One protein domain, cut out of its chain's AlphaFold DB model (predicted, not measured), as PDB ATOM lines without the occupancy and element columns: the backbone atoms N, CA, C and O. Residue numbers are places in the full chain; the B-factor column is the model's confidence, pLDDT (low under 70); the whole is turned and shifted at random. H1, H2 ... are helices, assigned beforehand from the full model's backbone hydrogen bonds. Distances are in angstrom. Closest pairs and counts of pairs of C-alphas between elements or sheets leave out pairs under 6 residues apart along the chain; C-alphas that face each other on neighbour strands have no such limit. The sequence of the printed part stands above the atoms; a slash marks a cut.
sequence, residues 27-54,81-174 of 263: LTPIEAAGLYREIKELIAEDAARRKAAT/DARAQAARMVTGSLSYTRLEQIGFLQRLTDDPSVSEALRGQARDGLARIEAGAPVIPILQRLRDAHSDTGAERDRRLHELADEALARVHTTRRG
ATOM      1  N   LEU A  27     -43.947 -58.369  37.771       88.56
ATOM      2  CA  LEU A  27     -42.761 -57.741  37.185       88.56
ATOM      3  C   LEU A  27     -41.617 -57.708  38.201       88.56
ATOM      4  O   LEU A  27     -41.792 -57.254  39.340       88.56
ATOM      5  N   THR A  28     -40.433 -58.134  37.777       94.00
ATOM      6  CA  THR A  28     -39.219 -57.906  38.560       94.00
ATOM      7  C   THR A  28     -38.942 -56.400  38.663       94.00
ATOM      8  O   THR A  28     -39.366 -55.615  37.808       94.00
ATOM      9  N   PRO A  29     -38.189 -55.937  39.679       94.06
ATOM     10  CA  PRO A  29     -37.826 -54.524  39.790       94.06
ATOM     11  C   PRO A  29     -37.089 -53.971  38.561       94.06
ATOM     12  O   PRO A  29     -37.180 -52.776  38.278       94.06
ATOM     13  N   ILE A  30     -36.354 -54.832  37.854       94.81
ATOM     14  CA  ILE A  30     -35.564 -54.495  36.666       94.81
ATOM     15  C   ILE A  30     -36.484 -54.338  35.449       94.81
ATOM     16  O   ILE A  30     -36.401 -53.328  34.749       94.81
ATOM     17  N   GLU A  31     -37.408 -55.278  35.237       94.88
ATOM     18  CA  GLU A  31     -38.422 -55.190  34.178       94.88
ATOM     19  C   GLU A  31     -39.350 -53.992  34.396       94.88
ATOM     20  O   GLU A  31     -39.615 -53.235  33.464       94.88
ATOM     21  N   ALA A  32     -39.774 -53.757  35.641       95.69
ATOM     22  CA  ALA A  32     -40.575 -52.593  36.000       95.69
ATOM     23  C   ALA A  32     -39.845 -51.277  35.676       95.69
ATOM     24  O   ALA A  32     -40.460 -50.340  35.173       95.69
ATOM     25  N   ALA A  33     -38.534 -51.191  35.926       95.94
ATOM     26  CA  ALA A  33     -37.744 -50.013  35.562       95.94
ATOM     27  C   ALA A  33     -37.629 -49.830  34.038       95.94
ATOM     28  O   ALA A  33     -37.706 -48.697  33.556       95.94
ATOM     29  N   GLY A  34     -37.505 -50.931  33.288       95.44
ATOM     30  CA  GLY A  34     -37.517 -50.930  31.823       95.44
ATOM     31  C   GLY A  34     -38.830 -50.389  31.259       95.44
ATOM     32  O   GLY A  34     -38.823 -49.364  30.575       95.44
ATOM     33  N   LEU A  35     -39.953 -51.005  31.642       96.19
ATOM     34  CA  LEU A  35     -41.295 -50.604  31.211       96.19
ATOM     35  C   LEU A  35     -41.620 -49.158  31.613       96.19
ATOM     36  O   LEU A  35     -42.219 -48.404  30.849       96.19
ATOM     37  N   TYR A  36     -41.194 -48.741  32.804       96.56
ATOM     38  CA  TYR A  36     -41.362 -47.368  33.273       96.56
ATOM     39  C   TYR A  36     -40.710 -46.347  32.343       96.56
ATOM     40  O   TYR A  36     -41.321 -45.316  32.065       96.56
ATOM     41  N   ARG A  37     -39.495 -46.614  31.856       96.50
ATOM     42  CA  ARG A  37     -38.795 -45.713  30.935       96.50
ATOM     43  C   ARG A  37     -39.535 -45.606  29.604       96.50
ATOM     44  O   ARG A  37     -39.738 -44.489  29.143       96.50
ATOM     45  N   GLU A  38     -39.967 -46.734  29.047       96.81
ATOM     46  CA  GLU A  38     -40.722 -46.772  27.787       96.81
ATOM     47  C   GLU A  38     -42.035 -45.987  27.904       96.81
ATOM     48  O   GLU A  38     -42.309 -45.093  27.108       96.81
ATOM     49  N   ILE A  39     -42.822 -46.240  28.957       95.56
ATOM     50  CA  ILE A  39     -44.081 -45.519  29.187       95.56
ATOM     51  C   ILE A  39     -43.822 -44.029  29.436       95.56
ATOM     52  O   ILE A  39     -44.549 -43.180  28.922       95.56
ATOM     53  N   LYS A  40     -42.790 -43.685  30.212       95.56
ATOM     54  CA  LYS A  40     -42.419 -42.289  30.473       95.56
ATOM     55  C   LYS A  40     -42.076 -41.552  29.178       95.56
ATOM     56  O   LYS A  40     -42.491 -40.404  29.030       95.56
ATOM     57  N   GLU A  41     -41.335 -42.188  28.275       95.69
ATOM     58  CA  GLU A  41     -40.968 -41.629  26.972       95.69
ATOM     59  C   GLU A  41     -42.205 -41.411  26.095       95.69
ATOM     60  O   GLU A  41     -42.447 -40.285  25.668       95.69
ATOM     61  N   LEU A  42     -43.077 -42.415  25.965       94.62
ATOM     62  CA  LEU A  42     -44.328 -42.294  25.204       94.62
ATOM     63  C   LEU A  42     -45.250 -41.185  25.736       94.62
ATOM     64  O   LEU A  42     -45.834 -40.423  24.960       94.62
ATOM     65  N   ILE A  43     -45.376 -41.056  27.061       91.88
ATOM     66  CA  ILE A  43     -46.162 -39.976  27.677       91.88
ATOM     67  C   ILE A  43     -45.518 -38.615  27.391       91.88
ATOM     68  O   ILE A  43     -46.230 -37.644  27.127       91.88
ATOM     69  N   ALA A  44     -44.187 -38.524  27.438       91.38
ATOM     70  CA  ALA A  44     -43.471 -37.291  27.135       91.38
ATOM     71  C   ALA A  44     -43.626 -36.884  25.659       91.38
ATOM     72  O   ALA A  44     -43.865 -35.709  25.382       91.38
ATOM     73  N   GLU A  45     -43.565 -37.833  24.726       92.31
ATOM     74  CA  GLU A  45     -43.795 -37.603  23.294       92.31
ATOM     75  C   GLU A  45     -45.230 -37.160  23.001       92.31
ATOM     76  O   GLU A  45     -45.458 -36.221  22.236       92.31
ATOM     77  N   ASP A  46     -46.220 -37.803  23.622       90.00
ATOM     78  CA  ASP A  46     -47.616 -37.383  23.512       90.00
ATOM     79  C   ASP A  46     -47.830 -35.973  24.081       90.00
ATOM     80  O   ASP A  46     -48.441 -35.118  23.435       90.00
ATOM     81  N   ALA A  47     -47.256 -35.688  25.253       87.12
ATOM     82  CA  ALA A  47     -47.292 -34.358  25.843       87.12
ATOM     83  C   ALA A  47     -46.612 -33.312  24.941       87.12
ATOM     84  O   ALA A  47     -47.136 -32.205  24.795       87.12
ATOM     85  N   ALA A  48     -45.494 -33.653  24.295       87.94
ATOM     86  CA  ALA A  48     -44.809 -32.784  23.342       87.94
ATOM     87  C   ALA A  48     -45.655 -32.522  22.086       87.94
ATOM     88  O   ALA A  48     -45.780 -31.367  21.676       87.94
ATOM     89  N   ARG A  49     -46.307 -33.551  21.522       85.38
ATOM     90  CA  ARG A  49     -47.234 -33.406  20.384       85.38
ATOM     91  C   ARG A  49     -48.416 -32.505  20.729       85.38
ATOM     92  O   ARG A  49     -48.745 -31.608  19.954       85.38
ATOM     93  N   ARG A  50     -49.017 -32.688  21.908       82.94
ATOM     94  CA  ARG A  50     -50.102 -31.820  22.395       82.94
ATOM     95  C   ARG A  50     -49.628 -30.387  22.598       82.94
ATOM     96  O   ARG A  50     -50.307 -29.463  22.163       82.94
ATOM     97  N   LYS A  51     -48.448 -30.193  23.195       83.44
ATOM     98  CA  LYS A  51     -47.857 -28.863  23.378       83.44
ATOM     99  C   LYS A  51     -47.650 -28.166  22.034       83.44
ATOM    100  O   LYS A  51     -48.120 -27.043  21.884       83.44
ATOM    101  N   ALA A  52     -47.032 -28.835  21.061       83.19
ATOM    102  CA  ALA A  52     -46.805 -28.295  19.719       83.19
ATOM    103  C   ALA A  52     -48.119 -27.917  19.012       83.19
ATOM    104  O   ALA A  52     -48.204 -26.847  18.420       83.19
ATOM    105  N   ALA A  53     -49.167 -28.735  19.144       78.44
ATOM    106  CA  ALA A  53     -50.486 -28.442  18.579       78.44
ATOM    107  C   ALA A  53     -51.173 -27.211  19.198       78.44
ATOM    108  O   ALA A  53     -52.084 -26.664  18.589       78.44
ATOM    109  N   THR A  54     -50.761 -26.794  20.398       76.12
ATOM    110  CA  THR A  54     -51.303 -25.616  21.101       76.12
ATOM    111  C   THR A  54     -50.366 -24.406  21.078       76.12
ATOM    112  O   THR A  54     -50.714 -23.354  21.611       76.12
ATOM    113  N   ASP A  81     -47.198 -34.721  35.494       86.31
ATOM    114  CA  ASP A  81     -45.796 -35.107  35.370       86.31
ATOM    115  C   ASP A  81     -45.647 -36.546  34.837       86.31
ATOM    116  O   ASP A  81     -46.104 -37.503  35.475       86.31
ATOM    117  N   ALA A  82     -44.991 -36.701  33.681       90.75
ATOM    118  CA  ALA A  82     -44.852 -37.973  32.966       90.75
ATOM    119  C   ALA A  82     -44.252 -39.084  33.841       90.75
ATOM    120  O   ALA A  82     -44.703 -40.227  33.786       90.75
ATOM    121  N   ARG A  83     -43.295 -38.752  34.722       92.19
ATOM    122  CA  ARG A  83     -42.678 -39.740  35.630       92.19
ATOM    123  C   ARG A  83     -43.671 -40.285  36.657       92.19
ATOM    124  O   ARG A  83     -43.655 -41.469  36.977       92.19
ATOM    125  N   ALA A  84     -44.557 -39.435  37.172       92.19
ATOM    126  CA  ALA A  84     -45.546 -39.831  38.168       92.19
ATOM    127  C   ALA A  84     -46.654 -40.681  37.535       92.19
ATOM    128  O   ALA A  84     -47.104 -41.654  38.141       92.19
ATOM    129  N   GLN A  85     -47.068 -40.330  36.314       92.19
ATOM    130  CA  GLN A  85     -48.033 -41.111  35.542       92.19
ATOM    131  C   GLN A  85     -47.465 -42.488  35.181       92.19
ATOM    132  O   GLN A  85     -48.081 -43.497  35.517       92.19
ATOM    133  N   ALA A  86     -46.257 -42.539  34.614       94.56
ATOM    134  CA  ALA A  86     -45.597 -43.791  34.255       94.56
ATOM    135  C   ALA A  86     -45.394 -44.711  35.470       94.56
ATOM    136  O   ALA A  86     -45.729 -45.890  35.414       94.56
ATOM    137  N   ALA A  87     -44.917 -44.183  36.604       94.50
ATOM    138  CA  ALA A  87     -44.730 -44.997  37.807       94.50
ATOM    139  C   ALA A  87     -46.049 -45.589  38.324       94.50
ATOM    140  O   ALA A  87     -46.097 -46.773  38.651       94.50
ATOM    141  N   ARG A  88     -47.137 -44.803  38.324       94.19
ATOM    142  CA  ARG A  88     -48.467 -45.305  38.699       94.19
ATOM    143  C   ARG A  88     -48.963 -46.391  37.752       94.19
ATOM    144  O   ARG A  88     -49.557 -47.348  38.228       94.19
ATOM    145  N   MET A  89     -48.718 -46.261  36.450       93.44
ATOM    146  CA  MET A  89     -49.118 -47.273  35.467       93.44
ATOM    147  C   MET A  89     -48.355 -48.589  35.645       93.44
ATOM    148  O   MET A  89     -48.947 -49.650  35.492       93.44
ATOM    149  N   VAL A  90     -47.068 -48.530  35.999       93.56
ATOM    150  CA  VAL A  90     -46.226 -49.730  36.125       93.56
ATOM    151  C   VAL A  90     -46.376 -50.423  37.475       93.56
ATOM    152  O   VAL A  90     -46.483 -51.643  37.530       93.56
ATOM    153  N   THR A  91     -46.339 -49.673  38.578       91.38
ATOM    154  CA  THR A  91     -46.280 -50.256  39.933       91.38
ATOM    155  C   THR A  91     -47.525 -49.980  40.768       91.38
ATOM    156  O   THR A  91     -47.582 -50.382  41.928       91.38
ATOM    157  N   GLY A  92     -48.497 -49.233  40.238       91.81
ATOM    158  CA  GLY A  92     -49.650 -48.753  41.004       91.81
ATOM    159  C   GLY A  92     -49.314 -47.645  42.011       91.81
ATOM    160  O   GLY A  92     -50.197 -47.183  42.731       91.81
ATOM    161  N   SER A  93     -48.058 -47.189  42.087       91.38
ATOM    162  CA  SER A  93     -47.583 -46.249  43.112       91.38
ATOM    163  C   SER A  93     -46.656 -45.166  42.542       91.38
ATOM    164  O   SER A  93     -46.209 -45.230  41.402       91.38
ATOM    165  N   LEU A  94     -46.334 -44.143  43.340       90.88
ATOM    166  CA  LEU A  94     -45.409 -43.065  42.953       90.88
ATOM    167  C   LEU A  94     -43.928 -43.462  43.116       90.88
ATOM    168  O   LEU A  94     -43.115 -42.692  43.621       90.88
ATOM    169  N   SER A  95     -43.543 -44.662  42.685       91.06
ATOM    170  CA  SER A  95     -42.188 -45.203  42.866       91.06
ATOM    171  C   SER A  95     -41.164 -44.728  41.822       91.06
ATOM    172  O   SER A  95     -40.179 -45.424  41.573       91.06
ATOM    173  N   TYR A  96     -41.365 -43.561  41.200       93.38
ATOM    174  CA  TYR A  96     -40.533 -43.084  40.086       93.38
ATOM    175  C   TYR A  96     -39.057 -42.939  40.477       93.38
ATOM    176  O   TYR A  96     -38.191 -43.388  39.739       93.38
ATOM    177  N   THR A  97     -38.742 -42.416  41.668       94.75
ATOM    178  CA  THR A  97     -37.346 -42.249  42.117       94.75
ATOM    179  C   THR A  97     -36.595 -43.577  42.167       94.75
ATOM    180  O   THR A  97     -35.453 -43.657  41.727       94.75
ATOM    181  N   ARG A  98     -37.237 -44.639  42.669       95.50
ATOM    182  CA  ARG A  98     -36.637 -45.979  42.718       95.50
ATOM    183  C   ARG A  98     -36.401 -46.527  41.309       95.50
ATOM    184  O   ARG A  98     -35.348 -47.099  41.057       95.50
ATOM    185  N   LEU A  99     -37.369 -46.362  40.409       96.25
ATOM    186  CA  LEU A  99     -37.282 -46.860  39.032       96.25
ATOM    187  C   LEU A  99     -36.191 -46.124  38.240       96.25
ATOM    188  O   LEU A  99     -35.404 -46.762  37.550       96.25
ATOM    189  N   GLU A 100     -36.060 -44.808  38.427       96.00
ATOM    190  CA  GLU A 100     -34.965 -44.005  37.861       96.00
ATOM    191  C   GLU A 100     -33.594 -44.448  38.377       96.00
ATOM    192  O   GLU A 100     -32.636 -44.532  37.612       96.00
ATOM    193  N   GLN A 101     -33.493 -44.760  39.672       95.50
ATOM    194  CA  GLN A 101     -32.266 -45.268  40.284       95.50
ATOM    195  C   GLN A 101     -31.856 -46.633  39.718       95.50
ATOM    196  O   GLN A 101     -30.679 -46.848  39.437       95.50
ATOM    197  N   ILE A 102     -32.812 -47.543  39.514       96.44
ATOM    198  CA  ILE A 102     -32.557 -48.838  38.864       96.44
ATOM    199  C   ILE A 102     -32.151 -48.623  37.400       96.44
ATOM    200  O   ILE A 102     -31.156 -49.190  36.954       96.44
ATOM    201  N   GLY A 103     -32.847 -47.740  36.679       95.25
ATOM    202  CA  GLY A 103     -32.497 -47.379  35.303       95.25
ATOM    203  C   GLY A 103     -31.111 -46.738  35.178       95.25
ATOM    204  O   GLY A 103     -30.411 -46.962  34.194       95.25
ATOM    205  N   PHE A 104     -30.675 -45.970  36.179       94.62
ATOM    206  CA  PHE A 104     -29.308 -45.454  36.250       94.62
ATOM    207  C   PHE A 104     -28.282 -46.584  36.363       94.62
ATOM    208  O   PHE A 104     -27.292 -46.563  35.637       94.62
ATOM    209  N   LEU A 105     -28.531 -47.589  37.208       95.25
ATOM    210  CA  LEU A 105     -27.651 -48.755  37.320       95.25
ATOM    211  C   LEU A 105     -27.571 -49.539  36.004       95.25
ATOM    212  O   LEU A 105     -26.475 -49.914  35.612       95.25
ATOM    213  N   GLN A 106     -28.691 -49.728  35.299       95.19
ATOM    214  CA  GLN A 106     -28.705 -50.374  33.977       95.19
ATOM    215  C   GLN A 106     -27.887 -49.587  32.940       95.19
ATOM    216  O   GLN A 106     -27.076 -50.156  32.221       95.19
ATOM    217  N   ARG A 107     -28.026 -48.256  32.892       95.31
ATOM    218  CA  ARG A 107     -27.182 -47.433  32.004       95.31
ATOM    219  C   ARG A 107     -25.704 -47.553  32.360       95.31
ATOM    220  O   ARG A 107     -24.872 -47.664  31.470       95.31
ATOM    221  N   LEU A 108     -25.389 -47.571  33.655       93.06
ATOM    222  CA  LEU A 108     -24.021 -47.708  34.140       93.06
ATOM    223  C   LEU A 108     -23.395 -49.044  33.712       93.06
ATOM    224  O   LEU A 108     -22.208 -49.075  33.412       93.06
ATOM    225  N   THR A 109     -24.163 -50.138  33.651       95.06
ATOM    226  CA  THR A 109     -23.644 -51.443  33.200       95.06
ATOM    227  C   THR A 109     -23.338 -51.503  31.706       95.06
ATOM    228  O   THR A 109     -22.470 -52.290  31.308       95.06
ATOM    229  N   ASP A 110     -24.027 -50.685  30.912       93.31
ATOM    230  CA  ASP A 110     -23.958 -50.682  29.447       93.31
ATOM    231  C   ASP A 110     -22.985 -49.626  28.898       93.31
ATOM    232  O   ASP A 110     -22.588 -49.704  27.737       93.31
ATOM    233  N   ASP A 111     -22.567 -48.660  29.720       91.69
ATOM    234  CA  ASP A 111     -21.684 -47.567  29.315       91.69
ATOM    235  C   ASP A 111     -20.212 -48.023  29.186       91.69
ATOM    236  O   ASP A 111     -19.543 -48.268  30.196       91.69
ATOM    237  N   PRO A 112     -19.646 -48.107  27.965       89.75
ATOM    238  CA  PRO A 112     -18.277 -48.576  27.765       89.75
ATOM    239  C   PRO A 112     -17.215 -47.588  28.265       89.75
ATOM    240  O   PRO A 112     -16.060 -47.986  28.431       89.75
ATOM    241  N   SER A 113     -17.570 -46.321  28.502       86.88
ATOM    242  CA  SER A 113     -16.645 -45.319  29.047       86.88
ATOM    243  C   SER A 113     -16.346 -45.546  30.533       86.88
ATOM    244  O   SER A 113     -15.334 -45.074  31.057       86.88
ATOM    245  N   VAL A 114     -17.199 -46.317  31.210       86.19
ATOM    246  CA  VAL A 114     -17.095 -46.628  32.632       86.19
ATOM    247  C   VAL A 114     -16.185 -47.838  32.855       86.19
ATOM    248  O   VAL A 114     -16.215 -48.828  32.114       86.19
ATOM    249  N   SER A 115     -15.375 -47.780  33.918       88.25
ATOM    250  CA  SER A 115     -14.440 -48.852  34.273       88.25
ATOM    251  C   SER A 115     -15.159 -50.193  34.478       88.25
ATOM    252  O   SER A 115     -16.234 -50.255  35.073       88.25
ATOM    253  N   GLU A 116     -14.551 -51.298  34.022       90.00
ATOM    254  CA  GLU A 116     -15.154 -52.638  34.153       90.00
ATOM    255  C   GLU A 116     -15.439 -53.001  35.616       90.00
ATOM    256  O   GLU A 116     -16.459 -53.613  35.909       90.00
ATOM    257  N   ALA A 117     -14.585 -52.566  36.548       89.19
ATOM    258  CA  ALA A 117     -14.808 -52.771  37.976       89.19
ATOM    259  C   ALA A 117     -16.122 -52.123  38.453       89.19
ATOM    260  O   ALA A 117     -16.909 -52.771  39.144       89.19
ATOM    261  N   LEU A 118     -16.396 -50.877  38.043       90.06
ATOM    262  CA  LEU A 118     -17.623 -50.174  38.421       90.06
ATOM    263  C   LEU A 118     -18.852 -50.771  37.719       90.06
ATOM    264  O   LEU A 118     -19.905 -50.925  38.340       90.06
ATOM    265  N   ARG A 119     -18.708 -51.197  36.456       94.44
ATOM    266  CA  ARG A 119     -19.762 -51.933  35.736       94.44
ATOM    267  C   ARG A 119     -20.093 -53.263  36.406       94.44
ATOM    268  O   ARG A 119     -21.267 -53.585  36.559       94.44
ATOM    269  N   GLY A 120     -19.086 -54.009  36.862       94.81
ATOM    270  CA  GLY A 120     -19.261 -55.235  37.641       94.81
ATOM    271  C   GLY A 120     -20.040 -54.992  38.935       94.81
ATOM    272  O   GLY A 120     -21.050 -55.648  39.177       94.81
ATOM    273  N   GLN A 121     -19.656 -53.973  39.709       93.06
ATOM    274  CA  GLN A 121     -20.373 -53.591  40.931       93.06
ATOM    275  C   GLN A 121     -21.832 -53.187  40.667       93.06
ATOM    276  O   GLN A 121     -22.715 -53.483  41.478       93.06
ATOM    277  N   ALA A 122     -22.110 -52.527  39.541       95.31
ATOM    278  CA  ALA A 122     -23.469 -52.177  39.142       95.31
ATOM    279  C   ALA A 122     -24.309 -53.421  38.793       95.31
ATOM    280  O   ALA A 122     -25.456 -53.508  39.238       95.31
ATOM    281  N   ARG A 123     -23.735 -54.415  38.092       96.88
ATOM    282  CA  ARG A 123     -24.394 -55.710  37.805       96.88
ATOM    283  C   ARG A 123     -24.722 -56.475  39.088       96.88
ATOM    284  O   ARG A 123     -25.867 -56.888  39.273       96.88
ATOM    285  N   ASP A 124     -23.770 -56.572  40.013       96.75
ATOM    286  CA  ASP A 124     -23.986 -57.194  41.329       96.75
ATOM    287  C   ASP A 124     -25.054 -56.444  42.142       96.75
ATOM    288  O   ASP A 124     -25.865 -57.032  42.865       96.75
ATOM    289  N   GLY A 125     -25.067 -55.116  42.017       95.75
ATOM    290  CA  GLY A 125     -26.090 -54.249  42.578       95.75
ATOM    291  C   GLY A 125     -27.488 -54.584  42.063       95.75
ATOM    292  O   GLY A 125     -28.399 -54.765  42.872       95.75
ATOM    293  N   LEU A 126     -27.650 -54.706  40.743       96.81
ATOM    294  CA  LEU A 126     -28.915 -55.072  40.101       96.81
ATOM    295  C   LEU A 126     -29.398 -56.463  40.530       96.81
ATOM    296  O   LEU A 126     -30.551 -56.584  40.941       96.81
ATOM    297  N   ALA A 127     -28.516 -57.467  40.554       96.69
ATOM    298  CA  ALA A 127     -28.859 -58.815  41.020       96.69
ATOM    299  C   ALA A 127     -29.365 -58.814  42.476       96.69
ATOM    300  O   ALA A 127     -30.334 -59.488  42.828       96.69
ATOM    301  N   ARG A 128     -28.761 -57.992  43.342       96.50
ATOM    302  CA  ARG A 128     -29.235 -57.823  44.723       96.50
ATOM    303  C   ARG A 128     -30.589 -57.122  44.808       96.50
ATOM    304  O   ARG A 128     -31.378 -57.464  45.685       96.50
ATOM    305  N   ILE A 129     -30.863 -56.146  43.943       95.94
ATOM    306  CA  ILE A 129     -32.165 -55.460  43.889       95.94
ATOM    307  C   ILE A 129     -33.259 -56.422  43.434       95.94
ATOM    308  O   ILE A 129     -34.356 -56.395  43.989       95.94
ATOM    309  N   GLU A 130     -32.958 -57.279  42.462       94.12
ATOM    310  CA  GLU A 130     -33.858 -58.341  42.017       94.12
ATOM    311  C   GLU A 130     -34.184 -59.314  43.160       94.12
ATOM    312  O   GLU A 130     -35.346 -59.656  43.364       94.12
ATOM    313  N   ALA A 131     -33.197 -59.630  44.004       94.75
ATOM    314  CA  ALA A 131     -33.383 -60.388  45.244       94.75
ATOM    315  C   ALA A 131     -34.054 -59.599  46.398       94.75
ATOM    316  O   ALA A 131     -34.162 -60.110  47.512       94.75
ATOM    317  N   GLY A 132     -34.496 -58.356  46.170       93.12
ATOM    318  CA  GLY A 132     -35.246 -57.548  47.141       93.12
ATOM    319  C   GLY A 132     -34.414 -56.590  48.003       93.12
ATOM    320  O   GLY A 132     -34.954 -55.974  48.923       93.12
ATOM    321  N   ALA A 133     -33.118 -56.420  47.729       93.94
ATOM    322  CA  ALA A 133     -32.287 -55.475  48.472       93.94
ATOM    323  C   ALA A 133     -32.687 -54.003  48.214       93.94
ATOM    324  O   ALA A 133     -33.110 -53.648  47.109       93.94
ATOM    325  N   PRO A 134     -32.500 -53.103  49.199       93.25
ATOM    326  CA  PRO A 134     -32.750 -51.677  49.016       93.25
ATOM    327  C   PRO A 134     -31.761 -51.055  48.020       93.25
ATOM    328  O   PRO A 134     -30.569 -51.357  48.042       93.25
ATOM    329  N   VAL A 135     -32.251 -50.135  47.181       94.12
ATOM    330  CA  VAL A 135     -31.474 -49.510  46.092       94.12
ATOM    331  C   VAL A 135     -30.478 -48.459  46.606       94.12
ATOM    332  O   VAL A 135     -29.334 -48.413  46.157       94.12
ATOM    333  N   ILE A 136     -30.876 -47.641  47.588       93.25
ATOM    334  CA  ILE A 136     -30.078 -46.496  48.072       93.25
ATOM    335  C   ILE A 136     -28.675 -46.908  48.572       93.25
ATOM    336  O   ILE A 136     -27.703 -46.315  48.103       93.25
ATOM    337  N   PRO A 137     -28.508 -47.942  49.424       95.31
ATOM    338  CA  PRO A 137     -27.179 -48.349  49.904       95.31
ATOM    339  C   PRO A 137     -26.258 -48.902  48.809       95.31
ATOM    340  O   PRO A 137     -25.044 -49.000  48.978       95.31
ATOM    341  N   ILE A 138     -26.829 -49.338  47.687       92.81
ATOM    342  CA  ILE A 138     -26.071 -49.833  46.533       92.81
ATOM    343  C   ILE A 138     -25.510 -48.649  45.760       92.81
ATOM    344  O   ILE A 138     -24.325 -48.631  45.444       92.81
ATOM    345  N   LEU A 139     -26.343 -47.632  45.533       92.38
ATOM    346  CA  LEU A 139     -25.921 -46.392  44.893       92.38
ATOM    347  C   LEU A 139     -24.879 -45.634  45.706       92.38
ATOM    348  O   LEU A 139     -23.945 -45.104  45.118       92.38
ATOM    349  N   GLN A 140     -25.027 -45.584  47.030       91.81
ATOM    350  CA  GLN A 140     -24.038 -44.949  47.904       91.81
ATOM    351  C   GLN A 140     -22.664 -45.598  47.726       91.81
ATOM    352  O   GLN A 140     -21.729 -44.916  47.333       91.81
ATOM    353  N   ARG A 141     -22.579 -46.929  47.834       90.62
ATOM    354  CA  ARG A 141     -21.313 -47.647  47.619       90.62
ATOM    355  C   ARG A 141     -20.709 -47.440  46.231       90.62
ATOM    356  O   ARG A 141     -19.494 -47.358  46.115       90.62
ATOM    357  N   LEU A 142     -21.534 -47.366  45.187       90.31
ATOM    358  CA  LEU A 142     -21.053 -47.079  43.831       90.31
ATOM    359  C   LEU A 142     -20.500 -45.656  43.702       90.31
ATOM    360  O   LEU A 142     -19.505 -45.456  43.012       90.31
ATOM    361  N   ARG A 143     -21.125 -44.675  44.360       88.94
ATOM    362  CA  ARG A 143     -20.620 -43.295  44.403       88.94
ATOM    363  C   ARG A 143     -19.304 -43.216  45.164       88.94
ATOM    364  O   ARG A 143     -18.379 -42.597  44.659       88.94
ATOM    365  N   ASP A 144     -19.212 -43.884  46.308       84.94
ATOM    366  CA  ASP A 144     -17.987 -43.930  47.111       84.94
ATOM    367  C   ASP A 144     -16.841 -44.563  46.305       84.94
ATOM    368  O   ASP A 144     -15.779 -43.964  46.157       84.94
ATOM    369  N   ALA A 145     -17.099 -45.706  45.657       83.69
ATOM    370  CA  ALA A 145     -16.126 -46.361  44.786       83.69
ATOM    371  C   ALA A 145     -15.697 -45.474  43.604       83.69
ATOM    372  O   ALA A 145     -14.527 -45.468  43.223       83.69
ATOM    373  N   HIS A 146     -16.624 -44.714  43.016       81.56
ATOM    374  CA  HIS A 146     -16.297 -43.779  41.944       81.56
ATOM    375  C   HIS A 146     -15.386 -42.646  42.439       81.56
ATOM    376  O   HIS A 146     -14.349 -42.389  41.822       81.56
ATOM    377  N   SER A 147     -15.721 -42.027  43.571       75.75
ATOM    378  CA  SER A 147     -14.912 -40.979  44.202       75.75
ATOM    379  C   SER A 147     -13.505 -41.473  44.547       75.75
ATOM    380  O   SER A 147     -12.526 -40.800  44.223       75.75
ATOM    381  N   ASP A 148     -13.385 -42.682  45.104       74.75
ATOM    382  CA  ASP A 148     -12.093 -43.296  45.427       74.75
ATOM    383  C   ASP A 148     -11.229 -43.499  44.172       74.75
ATOM    384  O   ASP A 148     -10.030 -43.212  44.182       74.75
ATOM    385  N   THR A 149     -11.824 -43.928  43.051       75.19
ATOM    386  CA  THR A 149     -11.080 -44.061  41.784       75.19
ATOM    387  C   THR A 149     -10.639 -42.721  41.194       75.19
ATOM    388  O   THR A 149      -9.614 -42.671  40.512       75.19
ATOM    389  N   GLY A 150     -11.398 -41.646  41.430       72.56
ATOM    390  CA  GLY A 150     -11.004 -40.281  41.076       72.56
ATOM    391  C   GLY A 150      -9.789 -39.841  41.883       72.56
ATOM    392  O   GLY A 150      -8.751 -39.529  41.305       72.56
ATOM    393  N   ALA A 151      -9.874 -39.958  43.208       73.25
ATOM    394  CA  ALA A 151      -8.789 -39.597  44.116       73.25
ATOM    395  C   ALA A 151      -7.492 -40.374  43.831       73.25
ATOM    396  O   ALA A 151      -6.402 -39.801  43.862       73.25
ATOM    397  N   GLU A 152      -7.587 -41.667  43.517       74.06
ATOM    398  CA  GLU A 152      -6.419 -42.478  43.164       74.06
ATOM    399  C   GLU A 152      -5.803 -42.064  41.819       74.06
ATOM    400  O   GLU A 152      -4.580 -42.014  41.673       74.06
ATOM    401  N   ARG A 153      -6.638 -41.714  40.831       71.31
ATOM    402  CA  ARG A 153      -6.160 -41.175  39.552       71.31
ATOM    403  C   ARG A 153      -5.415 -39.859  39.767       71.31
ATOM    404  O   ARG A 153      -4.335 -39.702  39.204       71.31
ATOM    405  N   ASP A 154      -5.953 -38.963  40.585       72.75
ATOM    406  CA  ASP A 154      -5.343 -37.662  40.865       72.75
ATOM    407  C   ASP A 154      -4.002 -37.820  41.586       72.75
ATOM    408  O   ASP A 154      -3.001 -37.237  41.166       72.75
ATOM    409  N   ARG A 155      -3.929 -38.692  42.600       81.31
ATOM    410  CA  ARG A 155      -2.660 -39.046  43.262       81.31
ATOM    411  C   ARG A 155      -1.628 -39.560  42.267       81.31
ATOM    412  O   ARG A 155      -0.505 -39.062  42.238       81.31
ATOM    413  N   ARG A 156      -2.020 -40.492  41.397       78.31
ATOM    414  CA  ARG A 156      -1.135 -41.032  40.358       78.31
ATOM    415  C   ARG A 156      -0.669 -39.957  39.373       78.31
ATOM    416  O   ARG A 156       0.472 -39.998  38.919       78.31
ATOM    417  N   LEU A 157      -1.528 -38.999  39.024       82.69
ATOM    418  CA  LEU A 157      -1.152 -37.861  38.180       82.69
ATOM    419  C   LEU A 157      -0.127 -36.959  38.878       82.69
ATOM    420  O   LEU A 157       0.850 -36.564  38.240       82.69
ATOM    421  N   HIS A 158      -0.301 -36.688  40.173       84.50
ATOM    422  CA  HIS A 158       0.671 -35.937  40.970       84.50
ATOM    423  C   HIS A 158       2.027 -36.650  41.050       84.50
ATOM    424  O   HIS A 158       3.052 -36.028  40.775       84.50
ATOM    425  N   GLU A 159       2.047 -37.960  41.307       88.00
ATOM    426  CA  GLU A 159       3.287 -38.753  41.324       88.00
ATOM    427  C   GLU A 159       4.031 -38.700  39.980       88.00
ATOM    428  O   GLU A 159       5.248 -38.510  39.936       88.00
ATOM    429  N   LEU A 160       3.302 -38.818  38.865       86.38
ATOM    430  CA  LEU A 160       3.882 -38.716  37.523       86.38
ATOM    431  C   LEU A 160       4.423 -37.308  37.227       86.38
ATOM    432  O   LEU A 160       5.446 -37.175  36.543       86.38
ATOM    433  N   ALA A 161       3.758 -36.264  37.728       85.19
ATOM    434  CA  ALA A 161       4.218 -34.885  37.606       85.19
ATOM    435  C   ALA A 161       5.516 -34.659  38.400       85.19
ATOM    436  O   ALA A 161       6.480 -34.117  37.849       85.19
ATOM    437  N   ASP A 162       5.588 -35.148  39.639       85.25
ATOM    438  CA  ASP A 162       6.788 -35.072  40.478       85.25
ATOM    439  C   ASP A 162       7.961 -35.841  39.860       85.25
ATOM    440  O   ASP A 162       9.088 -35.333  39.794       85.25
ATOM    441  N   GLU A 163       7.708 -37.034  39.310       85.75
ATOM    442  CA  GLU A 163       8.720 -37.805  38.585       85.75
ATOM    443  C   GLU A 163       9.224 -37.043  37.345       85.75
ATOM    444  O   GLU A 163      10.428 -36.996  37.063       85.75
ATOM    445  N   ALA A 164       8.325 -36.401  36.593       85.75
ATOM    446  CA  ALA A 164       8.693 -35.576  35.445       85.75
ATOM    447  C   ALA A 164       9.559 -34.370  35.853       85.75
ATOM    448  O   ALA A 164      10.588 -34.122  35.214       85.75
ATOM    449  N   LEU A 165       9.209 -33.673  36.938       88.94
ATOM    450  CA  LEU A 165      10.010 -32.574  37.485       88.94
ATOM    451  C   LEU A 165      11.395 -33.061  37.927       88.94
ATOM    452  O   LEU A 165      12.410 -32.467  37.543       88.94
ATOM    453  N   ALA A 166      11.475 -34.177  38.653       87.56
ATOM    454  CA  ALA A 166      12.741 -34.767  39.086       87.56
ATOM    455  C   ALA A 166      13.650 -35.131  37.893       87.56
ATOM    456  O   ALA A 166      14.855 -34.847  37.912       87.56
ATOM    457  N   ARG A 167      13.087 -35.682  36.808       78.00
ATOM    458  CA  ARG A 167      13.825 -35.956  35.558       78.00
ATOM    459  C   ARG A 167      14.366 -34.677  34.912       78.00
ATOM    460  O   ARG A 167      15.519 -34.651  34.474       78.00
ATOM    461  N   VAL A 168      13.599 -33.587  34.894       83.56
ATOM    462  CA  VAL A 168      14.069 -32.291  34.367       83.56
ATOM    463  C   VAL A 168      15.184 -31.709  35.239       83.56
ATOM    464  O   VAL A 168      16.208 -31.261  34.712       83.56
ATOM    465  N   HIS A 169      15.038 -31.757  36.564       78.00
ATOM    466  CA  HIS A 169      16.053 -31.262  37.495       78.00
ATOM    467  C   HIS A 169      17.368 -32.044  37.401       78.00
ATOM    468  O   HIS A 169      18.439 -31.432  37.366       78.00
ATOM    469  N   THR A 170      17.319 -33.373  37.294       73.38
ATOM    470  CA  THR A 170      18.524 -34.210  37.143       73.38
ATOM    471  C   THR A 170      19.199 -34.005  35.785       73.38
ATOM    472  O   THR A 170      20.419 -33.841  35.731       73.38
ATOM    473  N   THR A 171      18.430 -33.880  34.700       69.25
ATOM    474  CA  THR A 171      18.961 -33.581  33.354       69.25
ATOM    475  C   THR A 171      19.600 -32.187  33.286       69.25
ATOM    476  O   THR A 171      20.647 -32.006  32.661       69.25
ATOM    477  N   ARG A 172      19.027 -31.192  33.982       60.62
ATOM    478  CA  ARG A 172      19.602 -29.840  34.112       60.62
ATOM    479  C   ARG A 172      20.883 -29.833  34.952       60.62
ATOM    480  O   ARG A 172      21.793 -29.070  34.647       60.62
ATOM    481  N   ARG A 173      20.976 -30.692  35.975       58.69
ATOM    482  CA  ARG A 173      22.141 -30.802  36.874       58.69
ATOM    483  C   ARG A 173      23.295 -31.623  36.278       58.69
ATOM    484  O   ARG A 173      24.444 -31.371  36.618       58.69
ATOM    485  N   GLY A 174      23.009 -32.557  35.365       52.38
ATOM    486  CA  GLY A 174      24.006 -33.388  34.672       52.38
ATOM    487  C   GLY A 174      24.696 -32.730  33.468       52.38
ATOM    488  O   GLY A 174      25.675 -33.269  32.950       52.38
TER     489      GLY A 174
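AT A GLANCE: This is residues 27 to 54 and 81 to 174 of the 263 residues of the protein "ParB-like nuclease" of Janibacter hoylei PVAS-1 (UniProt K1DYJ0). A long straight helix, H5, makes most of an arm, residues 150 to 174, of which 150 to 173 belong to H5, that sticks out from a small helical body, where H4 packs along the first part of H5 and H3 folds back along H4. At the far end of H3, H1 and H2 lie side by side across it, and residues 48 to 54 of H1 stick out too. The printed part has 122 residues with five named helices, H1 to H5 in chain order, and no named strand: all helix. It is extended, with a radius of gyration of the C-alphas of 22.2 A and spans of 75 by 43 by 19 A.

HOW THE PARTS SIT: H5, residues 136 to 173, touches H4, residues 116 to 130, with residues 138 to 146 alone, at a shallow tilt of 8 degrees, opposite ways; the closest C-alphas, of Gly 125 and Ile 138, are 5.9 A apart. H4 touches H3, residues 96 to 110, at a steep tilt of 39 degrees, opposite ways, closest at the C-alphas of Thr 109 and Arg 119, 4.7 A. Both pairs are helical hairpins, and H3, H4 and H5 form an up and down bundle, each running against the one before. H1, residues 29 to 54, is only just about perpendicular to H3, at 73 degrees, and touches it with residues 29 to 37 alone; the C-alphas of Ala 33 and Leu 99, the closest, are 4.7 A apart. H2, residues 82 to 91, touches H1, closest at the C-alphas of Lys 40 and Ala 86, 5.2 A. H5 is apart from H1 and H2. In H1 to H5 every O i to N i+4 pair is within hydrogen-bond range.

IN THESE COORDINATES: H5 is 55.7 A long, ending at C-alpha 173 (22.141, -30.802, 36.874). H1, 37.0 A, begins at C-alpha 29 (-37.826, -54.524, 39.790). H3 and H4 are each 21.1 A and H2 14.2 A.

THE WHOLE: The C-alphas farthest apart, of Thr 54 and Gly 174, are 76.9 A apart. Residues 55 to 80 are not printed; C-alphas 54 and 81 are 18.0 A apart across this cut. The links printed whole are tight. Residues 171 to 174 have pLDDT under 70.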